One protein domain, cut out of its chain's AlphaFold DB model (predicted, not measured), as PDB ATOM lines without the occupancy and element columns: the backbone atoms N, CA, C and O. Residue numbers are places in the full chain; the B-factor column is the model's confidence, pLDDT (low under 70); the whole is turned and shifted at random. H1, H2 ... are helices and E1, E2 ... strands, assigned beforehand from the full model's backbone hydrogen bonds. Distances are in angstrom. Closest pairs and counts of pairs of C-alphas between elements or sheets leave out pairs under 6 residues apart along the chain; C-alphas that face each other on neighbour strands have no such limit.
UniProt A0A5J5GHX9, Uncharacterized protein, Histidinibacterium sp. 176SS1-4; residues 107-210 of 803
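AT A GLANCE: This is residues 107 to 210 of the 803 residues of an uncharacterized protein of Histidinibacterium sp. 176SS1-4 (UniProt A0A5J5GHX9). The helix H2 is at the core, with strands on several sides of it: the small sheet E4 E5 E8 lies along one side, E7 runs beside another, and E6, with E9 next to it, crosses the end where H2 begins. Toward the other end of the long axis a head is made by the antiparallel sheet E1 E2 E3 and the long stretch of residues 121 to 136. The printed part has 104 residues with two named helices and nine named strands, in the order E1 E2 E3 E4 H1 H2 E5 E6 E7 E8 E9; the class is mixed, helices and strands. The sheets E4 E5 E8 and E6 E9 are parallel. The whole is compact, with a radius of gyration of the C-alphas of 13.9 A, and its outline is elongated, 43 by 27 by 20 A.

HOW THE PARTS SIT: In one sheet E5, residues 178 to 182, is the inner strand between E4, residues 144 to 146, and E8, residues 201 to 203. N 182 and O 146 are 2.8 A apart, and N 181 and O 201 are 2.8 A apart, both within hydrogen-bond range. H2, residues 161 to 173, is on this sheet at a height of 9.6 A, over E5, and runs along the strands at 17 degrees on the local plane. The closest C-alphas of H2 and E5 are those of Ala 171 and Val 181, 7.1 A. H1, residues 148 to 151, touches H2 at residues 163 to 167 alone, closest at the C-alphas of Phe 151 and Ala 163, 4.9 A. E4, H1 H2 and E5 form a strand-helix-strand unit, two parallel neighbour strands with helices between, with a right-handed crossover. Every O i to N i+4 pair of H2 is within hydrogen-bond range; H1 is too short for such a pair. E6, residues 186 to 191, comes closest to H2 at the C-alphas of Leu 189 and Thr 161, 4.7 A. E6 is parallel to E9, residues 207 to 210, with N 187 and O 207 2.8 A apart, and runs on into E7, residues 193 to 195, at 85 degrees. E7 pairs with no named strand; its closest C-alpha to H2 is that of Phe 195, 5.7 A from that of Ala 168. E1, residues 109 to 111, E2, residues 117 to 120, and E3, residues 137 to 140, form a meander, each strand the antiparallel neighbour of the one before, with the hairpins E1 and E2, and E2 and E3. N 110 and O 118 are 2.8 A apart, as are N 119 and O 139. H2 is not on this sheet.

IN THESE COORDINATES: E1 begins at C-alpha 109, (55.863, -17.555, -29.046), and E9 ends at C-alpha 210, (23.549, -24.350, -43.439). H2 spans 18.3 A from its first C-alpha at (29.633, -18.487, -38.362). E6 spans 15.5 A, E3 and E5 10.7 A each.

THE WHOLE: The two C-alphas farthest apart are those of Thr 124 and Lys 210, 42.7 A. The printed part has no cut. The link from E2 to E3, 16 residues, is long. The mean pLDDT of the printed part is 95.1, and no printed residue is under 70.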
ATOM      1  N   GLY A 107      60.439 -12.332 -31.010       95.69
ATOM      2  CA  GLY A 107      60.674 -13.764 -31.209       95.69
ATOM      3  C   GLY A 107      60.013 -14.679 -30.171       95.69
ATOM      4  O   GLY A 107      60.085 -15.903 -30.303       95.69
ATOM      5  N   ALA A 108      59.348 -14.136 -29.142       94.94
ATOM      6  CA  ALA A 108      58.565 -14.953 -28.219       94.94
ATOM      7  C   ALA A 108      57.391 -15.625 -28.945       94.94
ATOM      8  O   ALA A 108      56.810 -15.066 -29.873       94.94
ATOM      9  N   VAL A 109      57.013 -16.825 -28.498       95.69
ATOM     10  CA  VAL A 109      55.863 -17.555 -29.046       95.69
ATOM     11  C   VAL A 109      54.731 -17.562 -28.030       95.69
ATOM     12  O   VAL A 109      54.825 -18.183 -26.970       95.69
ATOM     13  N   LEU A 110      53.639 -16.896 -28.377       94.12
ATOM     14  CA  LEU A 110      52.382 -16.934 -27.650       94.12
ATOM     15  C   LEU A 110      51.606 -18.176 -28.049       94.12
ATOM     16  O   LEU A 110      51.536 -18.508 -29.225       94.12
ATOM     17  N   THR A 111      51.024 -18.862 -27.070       93.88
ATOM     18  CA  THR A 111      50.170 -20.028 -27.314       93.88
ATOM     19  C   THR A 111      48.792 -19.766 -26.718       93.88
ATOM     20  O   THR A 111      48.691 -19.377 -25.551       93.88
ATOM     21  N   THR A 112      47.734 -19.937 -27.507       94.06
ATOM     22  CA  THR A 112      46.351 -19.882 -27.009       94.06
ATOM     23  C   THR A 112      45.991 -21.194 -26.303       94.06
ATOM     24  O   THR A 112      46.691 -22.196 -26.452       94.06
ATOM     25  N   ALA A 113      44.913 -21.213 -25.516       91.00
ATOM     26  CA  ALA A 113      44.436 -22.432 -24.859       91.00
ATOM     27  C   ALA A 113      44.056 -23.516 -25.887       91.00
ATOM     28  O   ALA A 113      44.308 -24.694 -25.659       91.00
ATOM     29  N   GLU A 114      43.573 -23.088 -27.055       93.56
ATOM     30  CA  GLU A 114      43.239 -23.934 -28.211       93.56
ATOM     31  C   GLU A 114      44.458 -24.294 -29.087       93.56
ATOM     32  O   GLU A 114      44.324 -24.804 -30.196       93.56
ATOM     33  N   GLY A 115      45.678 -24.013 -28.615       94.12
ATOM     34  CA  GLY A 115      46.918 -24.474 -29.244       94.12
ATOM     35  C   GLY A 115      47.422 -23.642 -30.426       94.12
ATOM     36  O   GLY A 115      48.414 -24.029 -31.043       94.12
ATOM     37  N   ALA A 116      46.811 -22.493 -30.733       96.00
ATOM     38  CA  ALA A 116      47.320 -21.594 -31.766       96.00
ATOM     39  C   ALA A 116      48.628 -20.943 -31.304       96.00
ATOM     40  O   ALA A 116      48.688 -20.422 -30.189       96.00
ATOM     41  N   ARG A 117      49.665 -20.940 -32.147       96.62
ATOM     42  CA  ARG A 117      50.987 -20.387 -31.829       96.62
ATOM     43  C   ARG A 117      51.285 -19.156 -32.682       96.62
ATOM     44  O   ARG A 117      51.285 -19.215 -33.910       96.62
ATOM     45  N   MET A 118      51.592 -18.049 -32.018       97.50
ATOM     46  CA  MET A 118      51.877 -16.761 -32.646       97.50
ATOM     47  C   MET A 118      53.259 -16.265 -32.232       97.50
ATOM     48  O   MET A 118      53.558 -16.180 -31.047       97.50
ATOM     49  N   GLU A 119      54.103 -15.947 -33.199       97.38
ATOM     50  CA  GLU A 119      55.416 -15.343 -33.002       97.38
ATOM     51  C   GLU A 119      55.277 -13.823 -32.878       97.38
ATOM     52  O   GLU A 119      54.604 -13.192 -33.696       97.38
ATOM     53  N   VAL A 120      55.909 -13.246 -31.857       97.19
ATOM     54  CA  VAL A 120      55.980 -11.799 -31.641       97.19
ATOM     55  C   VAL A 120      57.012 -11.202 -32.587       97.19
ATOM     56  O   VAL A 120      58.173 -11.613 -32.594       97.19
ATOM     57  N   LEU A 121      56.586 -10.219 -33.368       97.50
ATOM     58  CA  LEU A 121      57.394  -9.574 -34.388       97.50
ATOM     59  C   LEU A 121      58.126  -8.346 -33.873       97.50
ATOM     60  O   LEU A 121      57.686  -7.674 -32.937       97.50
ATOM     61  N   SER A 122      59.204  -8.004 -34.576       96.06
ATOM     62  CA  SER A 122      59.840  -6.704 -34.417       96.06
ATOM     63  C   SER A 122      58.858  -5.586 -34.797       96.06
ATOM     64  O   SER A 122      58.161  -5.708 -35.810       96.06
ATOM     65  N   PRO A 123      58.845  -4.436 -34.095       93.12
ATOM     66  CA  PRO A 123      58.048  -3.272 -34.493       93.12
ATOM     67  C   PRO A 123      58.339  -2.765 -35.916       93.12
ATOM     68  O   PRO A 123      57.524  -2.048 -36.498       93.12
ATOM     69  N   THR A 124      59.503  -3.120 -36.468       94.56
ATOM     70  CA  THR A 124      59.967  -2.704 -37.799       94.56
ATOM     71  C   THR A 124      59.584  -3.664 -38.926       94.56
ATOM     72  O   THR A 124      59.776  -3.326 -40.094       94.56
ATOM     73  N   GLU A 125      59.026  -4.835 -38.615       95.25
ATOM     74  CA  GLU A 125      58.635  -5.816 -39.627       95.25
ATOM     75  C   GLU A 125      57.412  -5.334 -40.431       95.25
ATOM     76  O   GLU A 125      56.480  -4.740 -39.878       95.25
ATOM     77  N   THR A 126      57.430  -5.548 -41.752       91.62
ATOM     78  CA  THR A 126      56.458  -4.980 -42.712       91.62
ATOM     79  C   THR A 126      55.554  -6.016 -43.392       91.62
ATOM     80  O   THR A 126      54.830  -5.672 -44.325       91.62
ATOM     81  N   GLY A 127      55.575  -7.274 -42.943       93.44
ATOM     82  CA  GLY A 127      54.731  -8.343 -43.485       93.44
ATOM     83  C   GLY A 127      53.295  -8.353 -42.939       93.44
ATOM     84  O   GLY A 127      52.951  -7.547 -42.067       93.44
ATOM     85  N   PRO A 128      52.451  -9.286 -43.426       94.62
ATOM     86  CA  PRO A 128      51.160  -9.578 -42.813       94.62
ATOM     87  C   PRO A 128      51.330  -9.844 -41.316       94.62
ATOM     88  O   PRO A 128      52.212 -10.597 -40.900       94.62
ATOM     89  N   GLN A 129      50.494  -9.203 -40.504       96.00
ATOM     90  CA  GLN A 129      50.578  -9.274 -39.049       96.00
ATOM     91  C   GLN A 129      49.213  -9.019 -38.413       96.00
ATOM     92  O   GLN A 129      48.385  -8.279 -38.942       96.00
ATOM     93  N   LEU A 130      49.012  -9.608 -37.243       96.44
ATOM     94  CA  LEU A 130      47.912  -9.324 -36.340       96.44
ATOM     95  C   LEU A 130      48.425  -8.356 -35.273       96.44
ATOM     96  O   LEU A 130      49.397  -8.659 -34.584       96.44
ATOM     97  N   ALA A 131      47.791  -7.193 -35.149       96.19
ATOM     98  CA  ALA A 131      48.091  -6.237 -34.088       96.19
ATOM     99  C   ALA A 131      47.135  -6.448 -32.909       96.19
ATOM    100  O   ALA A 131      45.929  -6.588 -33.116       96.19
ATOM    101  N   THR A 132      47.663  -6.463 -31.687       95.31
ATOM    102  CA  THR A 132      46.853  -6.419 -30.464       95.31
ATOM    103  C   THR A 132      46.472  -4.979 -30.116       95.31
ATOM    104  O   THR A 132      47.133  -4.034 -30.557       95.31
ATOM    105  N   ALA A 133      45.448  -4.785 -29.281       92.19
ATOM    106  CA  ALA A 133      45.039  -3.466 -28.796       92.19
ATOM    107  C   ALA A 133      46.161  -2.746 -28.023       92.19
ATOM    108  O   ALA A 133      46.279  -1.525 -28.097       92.19
ATOM    109  N   GLY A 134      47.022  -3.497 -27.330       90.06
ATOM    110  CA  GLY A 134      48.229  -2.979 -26.679       90.06
ATOM    111  C   GLY A 134      49.441  -2.796 -27.605       90.06
ATOM    112  O   GLY A 134      50.527  -2.465 -27.132       90.06
ATOM    113  N   GLY A 135      49.282  -2.999 -28.918       93.69
ATOM    114  CA  GLY A 135      50.281  -2.686 -29.942       93.69
ATOM    115  C   GLY A 135      51.286  -3.795 -30.264       93.69
ATOM    116  O   GLY A 135      52.183  -3.569 -31.080       93.69
ATOM    117  N   ALA A 136      51.166  -4.986 -29.665       94.88
ATOM    118  CA  ALA A 136      52.021  -6.117 -30.016       94.88
ATOM    119  C   ALA A 136      51.697  -6.597 -31.437       94.88
ATOM    120  O   ALA A 136      50.532  -6.682 -31.825       94.88
ATOM    121  N   ARG A 137      52.728  -6.919 -32.219       97.19
ATOM    122  CA  ARG A 137      52.597  -7.414 -33.595       97.19
ATOM    123  C   ARG A 137      52.892  -8.901 -33.627       97.19
ATOM    124  O   ARG A 137      53.926  -9.328 -33.125       97.19
ATOM    125  N   LEU A 138      51.984  -9.680 -34.195       97.31
ATOM    126  CA  LEU A 138      52.000 -11.135 -34.136       97.31
ATOM    127  C   LEU A 138      51.868 -11.735 -35.541       97.31
ATOM    128  O   LEU A 138      51.094 -11.238 -36.356       97.31
ATOM    129  N   ARG A 139      52.538 -12.858 -35.805       97.50
ATOM    130  CA  ARG A 139      52.278 -13.715 -36.981       97.50
ATOM    131  C   ARG A 139      52.135 -15.178 -36.567       97.50
ATOM    132  O   ARG A 139      52.741 -15.565 -35.569       97.50
ATOM    133  N   PRO A 140      51.400 -16.025 -37.305       97.62
ATOM    134  CA  PRO A 140      51.382 -17.454 -37.015       97.62
ATOM    135  C   PRO A 140      52.773 -18.067 -37.192       97.62
ATOM    136  O   PRO A 140      53.537 -17.692 -38.091       97.62
ATOM    137  N   VAL A 141      53.105 -19.033 -36.336       97.19
ATOM    138  CA  VAL A 141      54.306 -19.861 -36.507       97.19
ATOM    139  C   VAL A 141      54.191 -20.639 -37.825       97.19
ATOM    140  O   VAL A 141      53.143 -21.209 -38.120       97.19
ATOM    141  N   ALA A 142      55.261 -20.648 -38.628       96.81
ATOM    142  CA  ALA A 142      55.268 -21.310 -39.933       96.81
ATOM    143  C   ALA A 142      54.923 -22.802 -39.821       96.81
ATOM    144  O   ALA A 142      55.399 -23.491 -38.915       96.81
ATOM    145  N   GLY A 143      54.128 -23.296 -40.768       94.75
ATOM    146  CA  GLY A 143      53.728 -24.698 -40.845       94.75
ATOM    147  C   GLY A 143      52.656 -25.104 -39.828       94.75
ATOM    148  O   GLY A 143      52.386 -26.289 -39.652       94.75
ATOM    149  N   GLN A 144      52.055 -24.147 -39.116       95.69
ATOM    150  CA  GLN A 144      50.956 -24.434 -38.204       95.69
ATOM    151  C   GLN A 144      49.669 -24.752 -38.980       95.69
ATOM    152  O   GLN A 144      49.330 -24.070 -39.949       95.69
ATOM    153  N   ALA A 145      48.923 -25.746 -38.492       96.62
ATOM    154  CA  ALA A 145      47.530 -25.948 -38.863       96.62
ATOM    155  C   ALA A 145      46.611 -25.066 -38.003       96.62
ATOM    156  O   ALA A 145      46.799 -24.982 -36.786       96.62
ATOM    157  N   ILE A 146      45.610 -24.433 -38.612       97.06
ATOM    158  CA  ILE A 146      44.595 -23.641 -37.900       97.06
ATOM    159  C   ILE A 146      43.242 -24.349 -37.908       97.06
ATOM    160  O   ILE A 146      42.878 -24.964 -38.910       97.06
ATOM    161  N   THR A 147      42.506 -24.262 -36.799       97.44
ATOM    162  CA  THR A 147      41.198 -24.918 -36.628       97.44
ATOM    163  C   THR A 147      40.125 -23.930 -36.165       97.44
ATOM    164  O   THR A 147      40.473 -22.896 -35.585       97.44
ATOM    165  N   PRO A 148      38.826 -24.200 -36.401       97.44
ATOM    166  CA  PRO A 148      37.736 -23.326 -35.962       97.44
ATOM    167  C   PRO A 148      37.743 -23.014 -34.458       97.44
ATOM    168  O   PRO A 148      37.433 -21.890 -34.061       97.44
ATOM    169  N   GLU A 149      38.131 -23.967 -33.609       96.31
ATOM    170  CA  GLU A 149      38.196 -23.815 -32.147       96.31
ATOM    171  C   GLU A 149      39.189 -22.723 -31.751       96.31
ATOM    172  O   GLU A 149      38.915 -21.927 -30.854       96.31
ATOM    173  N   MET A 150      40.284 -22.571 -32.509       96.56
ATOM    174  CA  MET A 150      41.226 -21.466 -32.323       96.56
ATOM    175  C   MET A 150      40.570 -20.094 -32.511       96.56
ATOM    176  O   MET A 150      41.148 -19.102 -32.089       96.56
ATOM    177  N   PHE A 151      39.374 -20.004 -33.090       96.56
ATOM    178  CA  PHE A 151      38.598 -18.772 -33.255       96.56
ATOM    179  C   PHE A 151      37.338 -18.742 -32.379       96.56
ATOM    180  O   PHE A 151      36.491 -17.869 -32.548       96.56
ATOM    181  N   GLY A 152      37.228 -19.660 -31.415       95.00
ATOM    182  CA  GLY A 152      36.111 -19.741 -30.477       95.00
ATOM    183  C   GLY A 152      34.909 -20.538 -30.988       95.00
ATOM    184  O   GLY A 152      33.847 -20.463 -30.364       95.00
ATOM    185  N   ALA A 153      35.048 -21.287 -32.091       95.88
ATOM    186  CA  ALA A 153      34.006 -22.215 -32.527       95.88
ATOM    187  C   ALA A 153      33.786 -23.299 -31.464       95.88
ATOM    188  O   ALA A 153      34.736 -23.782 -30.846       95.88
ATOM    189  N   ARG A 154      32.529 -23.687 -31.257       94.50
ATOM    190  CA  ARG A 154      32.150 -24.691 -30.250       94.50
ATOM    191  C   ARG A 154      32.001 -26.085 -30.845       94.50
ATOM    192  O   ARG A 154      32.127 -27.071 -30.117       94.50
ATOM    193  N   GLY A 155      31.693 -26.177 -32.136       93.44
ATOM    194  CA  GLY A 155      31.361 -27.434 -32.789       93.44
ATOM    195  C   GLY A 155      30.017 -27.999 -32.317       93.44
ATOM    196  O   GLY A 155      29.148 -27.284 -31.817       93.44
ATOM    197  N   GLN A 156      29.831 -29.313 -32.477       93.81
ATOM    198  CA  GLN A 156      28.620 -30.044 -32.058       93.81
ATOM    199  C   GLN A 156      27.293 -29.483 -32.622       93.81
ATOM    200  O   GLN A 156      26.235 -29.638 -32.017       93.81
ATOM    201  N   GLY A 157      27.336 -28.840 -33.790       90.31
ATOM    202  CA  GLY A 157      26.182 -28.232 -34.456       90.31
ATOM    203  C   GLY A 157      25.839 -26.825 -33.966       90.31
ATOM    204  O   GLY A 157      24.784 -26.308 -34.334       90.31
ATOM    205  N   ALA A 158      26.699 -26.204 -33.153       93.88
ATOM    206  CA  ALA A 158      26.546 -24.814 -32.750       93.88
ATOM    207  C   ALA A 158      26.624 -23.858 -33.950       93.88
ATOM    208  O   ALA A 158      27.277 -24.138 -34.956       93.88
ATOM    209  N   GLU A 159      25.946 -22.719 -33.824       95.12
ATOM    210  CA  GLU A 159      26.089 -21.585 -34.737       95.12
ATOM    211  C   GLU A 159      27.486 -20.984 -34.530       95.12
ATOM    212  O   GLU A 159      27.748 -20.354 -33.508       95.12
ATOM    213  N   ASP A 160      28.395 -21.257 -35.467       95.38
ATOM    214  CA  ASP A 160      29.824 -20.933 -35.365       95.38
ATOM    215  C   ASP A 160      30.275 -19.982 -36.494       95.38
ATOM    216  O   ASP A 160      31.468 -19.848 -36.772       95.38
ATOM    217  N   THR A 161      29.338 -19.291 -37.161       94.12
ATOM    218  CA  THR A 161      29.633 -18.487 -38.362       94.12
ATOM    219  C   THR A 161      30.743 -17.478 -38.135       94.12
ATOM    220  O   THR A 161      31.672 -17.399 -38.933       94.12
ATOM    221  N   SER A 162      30.675 -16.708 -37.048       94.38
ATOM    222  CA  SER A 162      31.672 -15.668 -36.766       94.38
ATOM    223  C   SER A 162      33.079 -16.247 -36.601       94.38
ATOM    224  O   SER A 162      34.038 -15.650 -37.086       94.38
ATOM    225  N   ALA A 163      33.204 -17.420 -35.971       95.44
ATOM    226  CA  ALA A 163      34.488 -18.082 -35.764       95.44
ATOM    227  C   ALA A 163      35.070 -18.613 -37.082       95.44
ATOM    228  O   ALA A 163      36.241 -18.371 -37.372       95.44
ATOM    229  N   LEU A 164      34.260 -19.275 -37.918       96.31
ATOM    230  CA  LEU A 164      34.735 -19.791 -39.206       96.31
ATOM    231  C   LEU A 164      35.043 -18.668 -40.211       96.31
ATOM    232  O   LEU A 164      36.031 -18.759 -40.934       96.31
ATOM    233  N   VAL A 165      34.260 -17.583 -40.235       95.00
ATOM    234  CA  VAL A 165      34.559 -16.407 -41.073       95.00
ATOM    235  C   VAL A 165      35.869 -15.746 -40.635       95.00
ATOM    236  O   VAL A 165      36.695 -15.408 -41.482       95.00
ATOM    237  N   ALA A 166      36.100 -15.605 -39.325       95.25
ATOM    238  CA  ALA A 166      37.368 -15.096 -38.806       95.25
ATOM    239  C   ALA A 166      38.545 -16.021 -39.158       95.25
ATOM    240  O   ALA A 166      39.616 -15.536 -39.522       95.25
ATOM    241  N   LEU A 167      38.332 -17.339 -39.111       96.88
ATOM    242  CA  LEU A 167      39.314 -18.332 -39.537       96.88
ATOM    243  C   LEU A 167      39.682 -18.185 -41.013       96.88
ATOM    244  O   LEU A 167      40.868 -18.198 -41.326       96.88
ATOM    245  N   ALA A 168      38.709 -18.025 -41.912       95.88
ATOM    246  CA  ALA A 168      38.988 -17.869 -43.337       95.88
ATOM    247  C   ALA A 168      39.727 -16.559 -43.644       95.88
ATOM    248  O   ALA A 168      40.739 -16.582 -44.338       95.88
ATOM    249  N   ALA A 169      39.311 -15.442 -43.036       95.69
ATOM    250  CA  ALA A 169      40.016 -14.165 -43.171       95.69
ATOM    251  C   ALA A 169      41.466 -14.242 -42.654       95.69
ATOM    252  O   ALA A 169      42.389 -13.686 -43.256       95.69
ATOM    253  N   PHE A 170      41.683 -14.962 -41.549       96.56
ATOM    254  CA  PHE A 170      43.023 -15.223 -41.029       96.56
ATOM    255  C   PHE A 170      43.829 -16.123 -41.975       96.56
ATOM    256  O   PHE A 170      44.984 -15.817 -42.261       96.56
ATOM    257  N   ALA A 171      43.227 -17.197 -42.494       96.69
ATOM    258  CA  ALA A 171      43.864 -18.089 -43.459       96.69
ATOM    259  C   ALA A 171      44.334 -17.327 -44.701       96.69
ATOM    260  O   ALA A 171      45.469 -17.497 -45.133       96.69
ATOM    261  N   ASP A 172      43.485 -16.437 -45.213       95.00
ATOM    262  CA  ASP A 172      43.782 -15.627 -46.388       95.00
ATOM    263  C   ASP A 172      44.926 -14.641 -46.146       95.00
ATOM    264  O   ASP A 172      45.806 -14.474 -46.988       95.00
ATOM    265  N   THR A 173      44.951 -14.021 -44.965       96.44
ATOM    266  CA  THR A 173      45.997 -13.057 -44.590       96.44
ATOM    267  C   THR A 173      47.374 -13.717 -44.458       96.44
ATOM    268  O   THR A 173      48.388 -13.072 -44.716       96.44
ATOM    269  N   PHE A 174      47.421 -14.989 -44.050       96.81
ATOM    270  CA  PHE A 174      48.654 -15.696 -43.684       96.81
ATOM    271  C   PHE A 174      48.912 -16.963 -44.513       96.81
ATOM    272  O   PHE A 174      49.588 -17.884 -44.049       96.81
ATOM    273  N   ALA A 175      48.373 -17.046 -45.728       95.50
ATOM    274  CA  ALA A 175      48.419 -18.262 -46.540       95.50
ATOM    275  C   ALA A 175      49.839 -18.766 -46.850       95.50
ATOM    276  O   ALA A 175      50.056 -19.969 -46.948       95.50
ATOM    277  N   ASP A 176      50.824 -17.871 -46.939       94.50
ATOM    278  CA  ASP A 176      52.240 -18.191 -47.165       94.50
ATOM    279  C   ASP A 176      52.928 -18.855 -45.956       94.50
ATOM    280  O   ASP A 176      54.030 -19.398 -46.067       94.50
ATOM    281  N   ARG A 177      52.288 -18.804 -44.785       95.25
ATOM    282  CA  ARG A 177      52.822 -19.290 -43.505       95.25
ATOM    283  C   ARG A 177      52.115 -20.535 -42.994       95.25
ATOM    284  O   ARG A 177      52.683 -21.249 -42.163       95.25
ATOM    285  N   LEU A 178      50.882 -20.767 -43.424       95.31
ATOM    286  CA  LEU A 178      50.048 -21.860 -42.942       95.31
ATOM    287  C   LEU A 178      50.302 -23.131 -43.750       95.31
ATOM    288  O   LEU A 178      50.431 -23.085 -44.968       95.31
ATOM    289  N   ASP A 179      50.348 -24.275 -43.068       89.75
ATOM    290  CA  ASP A 179      50.388 -25.577 -43.756       89.75
ATOM    291  C   ASP A 179      48.979 -25.997 -44.195       89.75
ATOM    292  O   ASP A 179      48.767 -26.551 -45.277       89.75
ATOM    293  N   LEU A 180      47.998 -25.742 -43.321       95.00
ATOM    294  CA  LEU A 180      46.678 -26.340 -43.426       95.00
ATOM    295  C   LEU A 180      45.607 -25.566 -42.645       95.00
ATOM    296  O   LEU A 180      45.800 -25.184 -41.491       95.00
ATOM    297  N   VAL A 181      44.426 -25.444 -43.240       96.69
ATOM    298  CA  VAL A 181      43.174 -25.129 -42.548       96.69
ATOM    299  C   VAL A 181      42.453 -26.444 -42.265       96.69
ATOM    300  O   VAL A 181      42.078 -27.157 -43.195       96.69
ATOM    301  N   ARG A 182      42.271 -26.797 -40.991       97.56
ATOM    302  CA  ARG A 182      41.650 -28.059 -40.577       97.56
ATOM    303  C   ARG A 182      40.296 -27.807 -39.919       97.56
ATOM    304  O   ARG A 182      40.242 -27.243 -38.834       97.56
ATOM    305  N   ILE A 183      39.218 -28.250 -40.562       97.31
ATOM    306  CA  ILE A 183      37.834 -28.099 -40.091       97.31
ATOM    307  C   ILE A 183      37.306 -29.475 -39.670       97.31
ATOM    308  O   ILE A 183      36.932 -30.292 -40.511       97.31
ATOM    309  N   ASP A 184      37.269 -29.722 -38.364       96.38
ATOM    310  CA  ASP A 184      36.713 -30.938 -37.763       96.38
ATOM    311  C   ASP A 184      35.449 -30.618 -36.963       96.38
ATOM    312  O   ASP A 184      35.172 -29.468 -36.670       96.38
ATOM    313  N   GLY A 185      34.667 -31.635 -36.593       96.12
ATOM    314  CA  GLY A 185      33.433 -31.427 -35.832       96.12
ATOM    315  C   GLY A 185      32.266 -30.919 -36.683       96.12
ATOM    316  O   GLY A 185      32.341 -30.827 -37.904       96.12
ATOM    317  N   THR A 186      31.132 -30.658 -36.039       97.31
ATOM    318  CA  THR A 186      29.910 -30.205 -36.721       97.31
ATOM    319  C   THR A 186      29.702 -28.722 -36.446       97.31
ATOM    320  O   THR A 186      29.622 -28.349 -35.282       97.31
ATOM    321  N   HIS A 187      29.547 -27.894 -37.474       96.50
ATOM    322  CA  HIS A 187      29.355 -26.447 -37.342       96.50
ATOM    323  C   HIS A 187      28.155 -25.987 -38.156       96.50
ATOM    324  O   HIS A 187      27.942 -26.465 -39.269       96.50
ATOM    325  N   ARG A 188      27.393 -25.033 -37.628       94.88
ATOM    326  CA  ARG A 188      26.284 -24.394 -38.331       94.88
ATOM    327  C   ARG A 188      26.690 -22.993 -38.791       94.88
ATOM    328  O   ARG A 188      27.228 -22.220 -38.001       94.88
ATOM    329  N   LEU A 189      26.428 -22.683 -40.059       92.81
ATOM    330  CA  LEU A 189      26.808 -21.435 -40.721       92.81
ATOM    331  C   LEU A 189      25.584 -20.690 -41.264       92.81
ATOM    332  O   LEU A 189      24.703 -21.282 -41.882       92.81
ATOM    333  N   THR A 190      25.570 -19.375 -41.088       91.00
ATOM    334  CA  THR A 190      24.563 -18.428 -41.600       91.00
ATOM    335  C   THR A 190      25.138 -17.478 -42.660       91.00
ATOM    336  O   THR A 190      24.415 -16.670 -43.241       91.00
ATOM    337  N   LYS A 191      26.446 -17.579 -42.941       90.31
ATOM    338  CA  LYS A 191      27.169 -16.839 -43.988       90.31
ATOM    339  C   LYS A 191      28.072 -17.780 -44.782       90.31
ATOM    340  O   LYS A 191      28.479 -18.821 -44.269       90.31
ATOM    341  N   THR A 192      28.397 -17.387 -46.011       90.25
ATOM    342  CA  THR A 192      29.386 -18.078 -46.846       90.25
ATOM    343  C   THR A 192      30.755 -18.082 -46.180       90.25
ATOM    344  O   THR A 192      31.225 -17.052 -45.694       90.25
ATOM    345  N   LEU A 193      31.408 -19.240 -46.206       93.88
ATOM    346  CA  LEU A 193      32.812 -19.389 -45.869       93.88
ATOM    347  C   LEU A 193      33.654 -19.241 -47.142       93.88
ATOM    348  O   LEU A 193      33.682 -20.149 -47.970       93.88
ATOM    349  N   GLN A 194      34.314 -18.098 -47.310       93.94
ATOM    350  CA  GLN A 194      35.078 -17.771 -48.518       93.94
ATOM    351  C   GLN A 194      36.582 -17.783 -48.239       93.94
ATOM    352  O   GLN A 194      37.032 -17.099 -47.326       93.94
ATOM    353  N   PHE A 195      37.341 -18.519 -49.053       94.44
ATOM    354  CA  PHE A 195      38.807 -18.533 -49.038       94.44
ATOM    355  C   PHE A 195      39.341 -17.941 -50.340       94.44
ATOM    356  O   PHE A 195      39.085 -18.482 -51.417       94.44
ATOM    357  N   THR A 196      40.110 -16.865 -50.261       94.38
ATOM    358  CA  THR A 196      40.605 -16.110 -51.422       94.38
ATOM    359  C   THR A 196      42.095 -16.296 -51.687       94.38
ATOM    360  O   THR A 196      42.540 -16.082 -52.815       94.38
ATOM    361  N   ALA A 197      42.883 -16.728 -50.700       93.00
ATOM    362  CA  ALA A 197      44.320 -16.842 -50.896       93.00
ATOM    363  C   ALA A 197      44.709 -18.097 -51.701       93.00
ATOM    364  O   ALA A 197      44.170 -19.187 -51.472       93.00
ATOM    365  N   PRO A 198      45.653 -17.970 -52.650       94.25
ATOM    366  CA  PRO A 198      46.077 -19.076 -53.497       94.25
ATOM    367  C   PRO A 198      46.829 -20.154 -52.704       94.25
ATOM    368  O   PRO A 198      47.480 -19.873 -51.701       94.25
ATOM    369  N   GLY A 199      46.760 -21.397 -53.178       94.56
ATOM    370  CA  GLY A 199      47.521 -22.527 -52.634       94.56
ATOM    371  C   GLY A 199      47.069 -23.040 -51.261       94.56
ATOM    372  O   GLY A 199      47.675 -23.983 -50.750       94.56
ATOM    373  N   LEU A 200      46.016 -22.470 -50.660       96.38
ATOM    374  CA  LEU A 200      45.509 -22.931 -49.366       96.38
ATOM    375  C   LEU A 200      45.045 -24.391 -49.428       96.38
ATOM    376  O   LEU A 200      44.306 -24.800 -50.327       96.38
ATOM    377  N   ARG A 201      45.434 -25.167 -48.413       97.69
ATOM    378  CA  ARG A 201      44.970 -26.540 -48.195       97.69
ATOM    379  C   ARG A 201      43.937 -26.535 -47.079       97.69
ATOM    380  O   ARG A 201      44.250 -26.188 -45.944       97.69
ATOM    381  N   ILE A 202      42.712 -26.920 -47.402       97.69
ATOM    382  CA  ILE A 202      41.572 -26.984 -46.495       97.69
ATOM    383  C   ILE A 202      41.167 -28.455 -46.389       97.69
ATOM    384  O   ILE A 202      40.842 -29.102 -47.383       97.69
ATOM    385  N   THR A 203      41.222 -29.021 -45.192       97.12
ATOM    386  CA  THR A 203      40.915 -30.438 -44.961       97.12
ATOM    387  C   THR A 203      40.145 -30.629 -43.663       97.12
ATOM    388  O   THR A 203      39.994 -29.701 -42.873       97.12
ATOM    389  N   GLY A 204      39.689 -31.849 -43.418       94.19
ATOM    390  CA  GLY A 204      39.102 -32.262 -42.152       94.19
ATOM    391  C   GLY A 204      37.975 -33.257 -42.359       94.19
ATOM    392  O   GLY A 204      37.583 -33.542 -43.489       94.19
ATOM    393  N   ALA A 205      37.464 -33.801 -41.261       95.19
ATOM    394  CA  ALA A 205      36.287 -34.673 -41.263       95.19
ATOM    395  C   ALA A 205      35.025 -33.926 -40.796       95.19
ATOM    396  O   ALA A 205      34.048 -34.548 -40.370       95.19
ATOM    397  N   GLY A 206      35.064 -32.591 -40.811       95.12
ATOM    398  CA  GLY A 206      33.998 -31.748 -40.303       95.12
ATOM    399  C   GLY A 206      32.733 -31.767 -41.158       95.12
ATOM    400  O   GLY A 206      32.759 -32.000 -42.371       95.12
ATOM    401  N   ARG A 207      31.605 -31.482 -40.507       96.94
ATOM    402  CA  ARG A 207      30.288 -31.307 -41.120       96.94
ATOM    403  C   ARG A 207      29.849 -29.852 -40.987       96.94
ATOM    404  O   ARG A 207      29.535 -29.400 -39.891       96.94
ATOM    405  N   LEU A 208      29.787 -29.137 -42.104       95.94
ATOM    406  CA  LEU A 208      29.247 -27.785 -42.187       95.94
ATOM    407  C   LEU A 208      27.766 -27.854 -42.560       95.94
ATOM    408  O   LEU A 208      27.395 -28.456 -43.567       95.94
ATOM    409  N   ILE A 209      26.926 -27.252 -41.731       93.75
ATOM    410  CA  ILE A 209      25.471 -27.235 -41.859       93.75
ATOM    411  C   ILE A 209      25.045 -25.806 -42.174       93.75
ATOM    412  O   ILE A 209      25.400 -24.879 -41.450       93.75
ATOM    413  N   LYS A 210      24.251 -25.615 -43.220       91.12
ATOM    414  CA  LYS A 210      23.549 -24.350 -43.439       91.12
ATOM    415  C   LYS A 210      22.487 -24.161 -42.343       91.12
ATOM    416  O   LYS A 210      21.709 -25.070 -42.087       91.12
TER     417      LYS A 210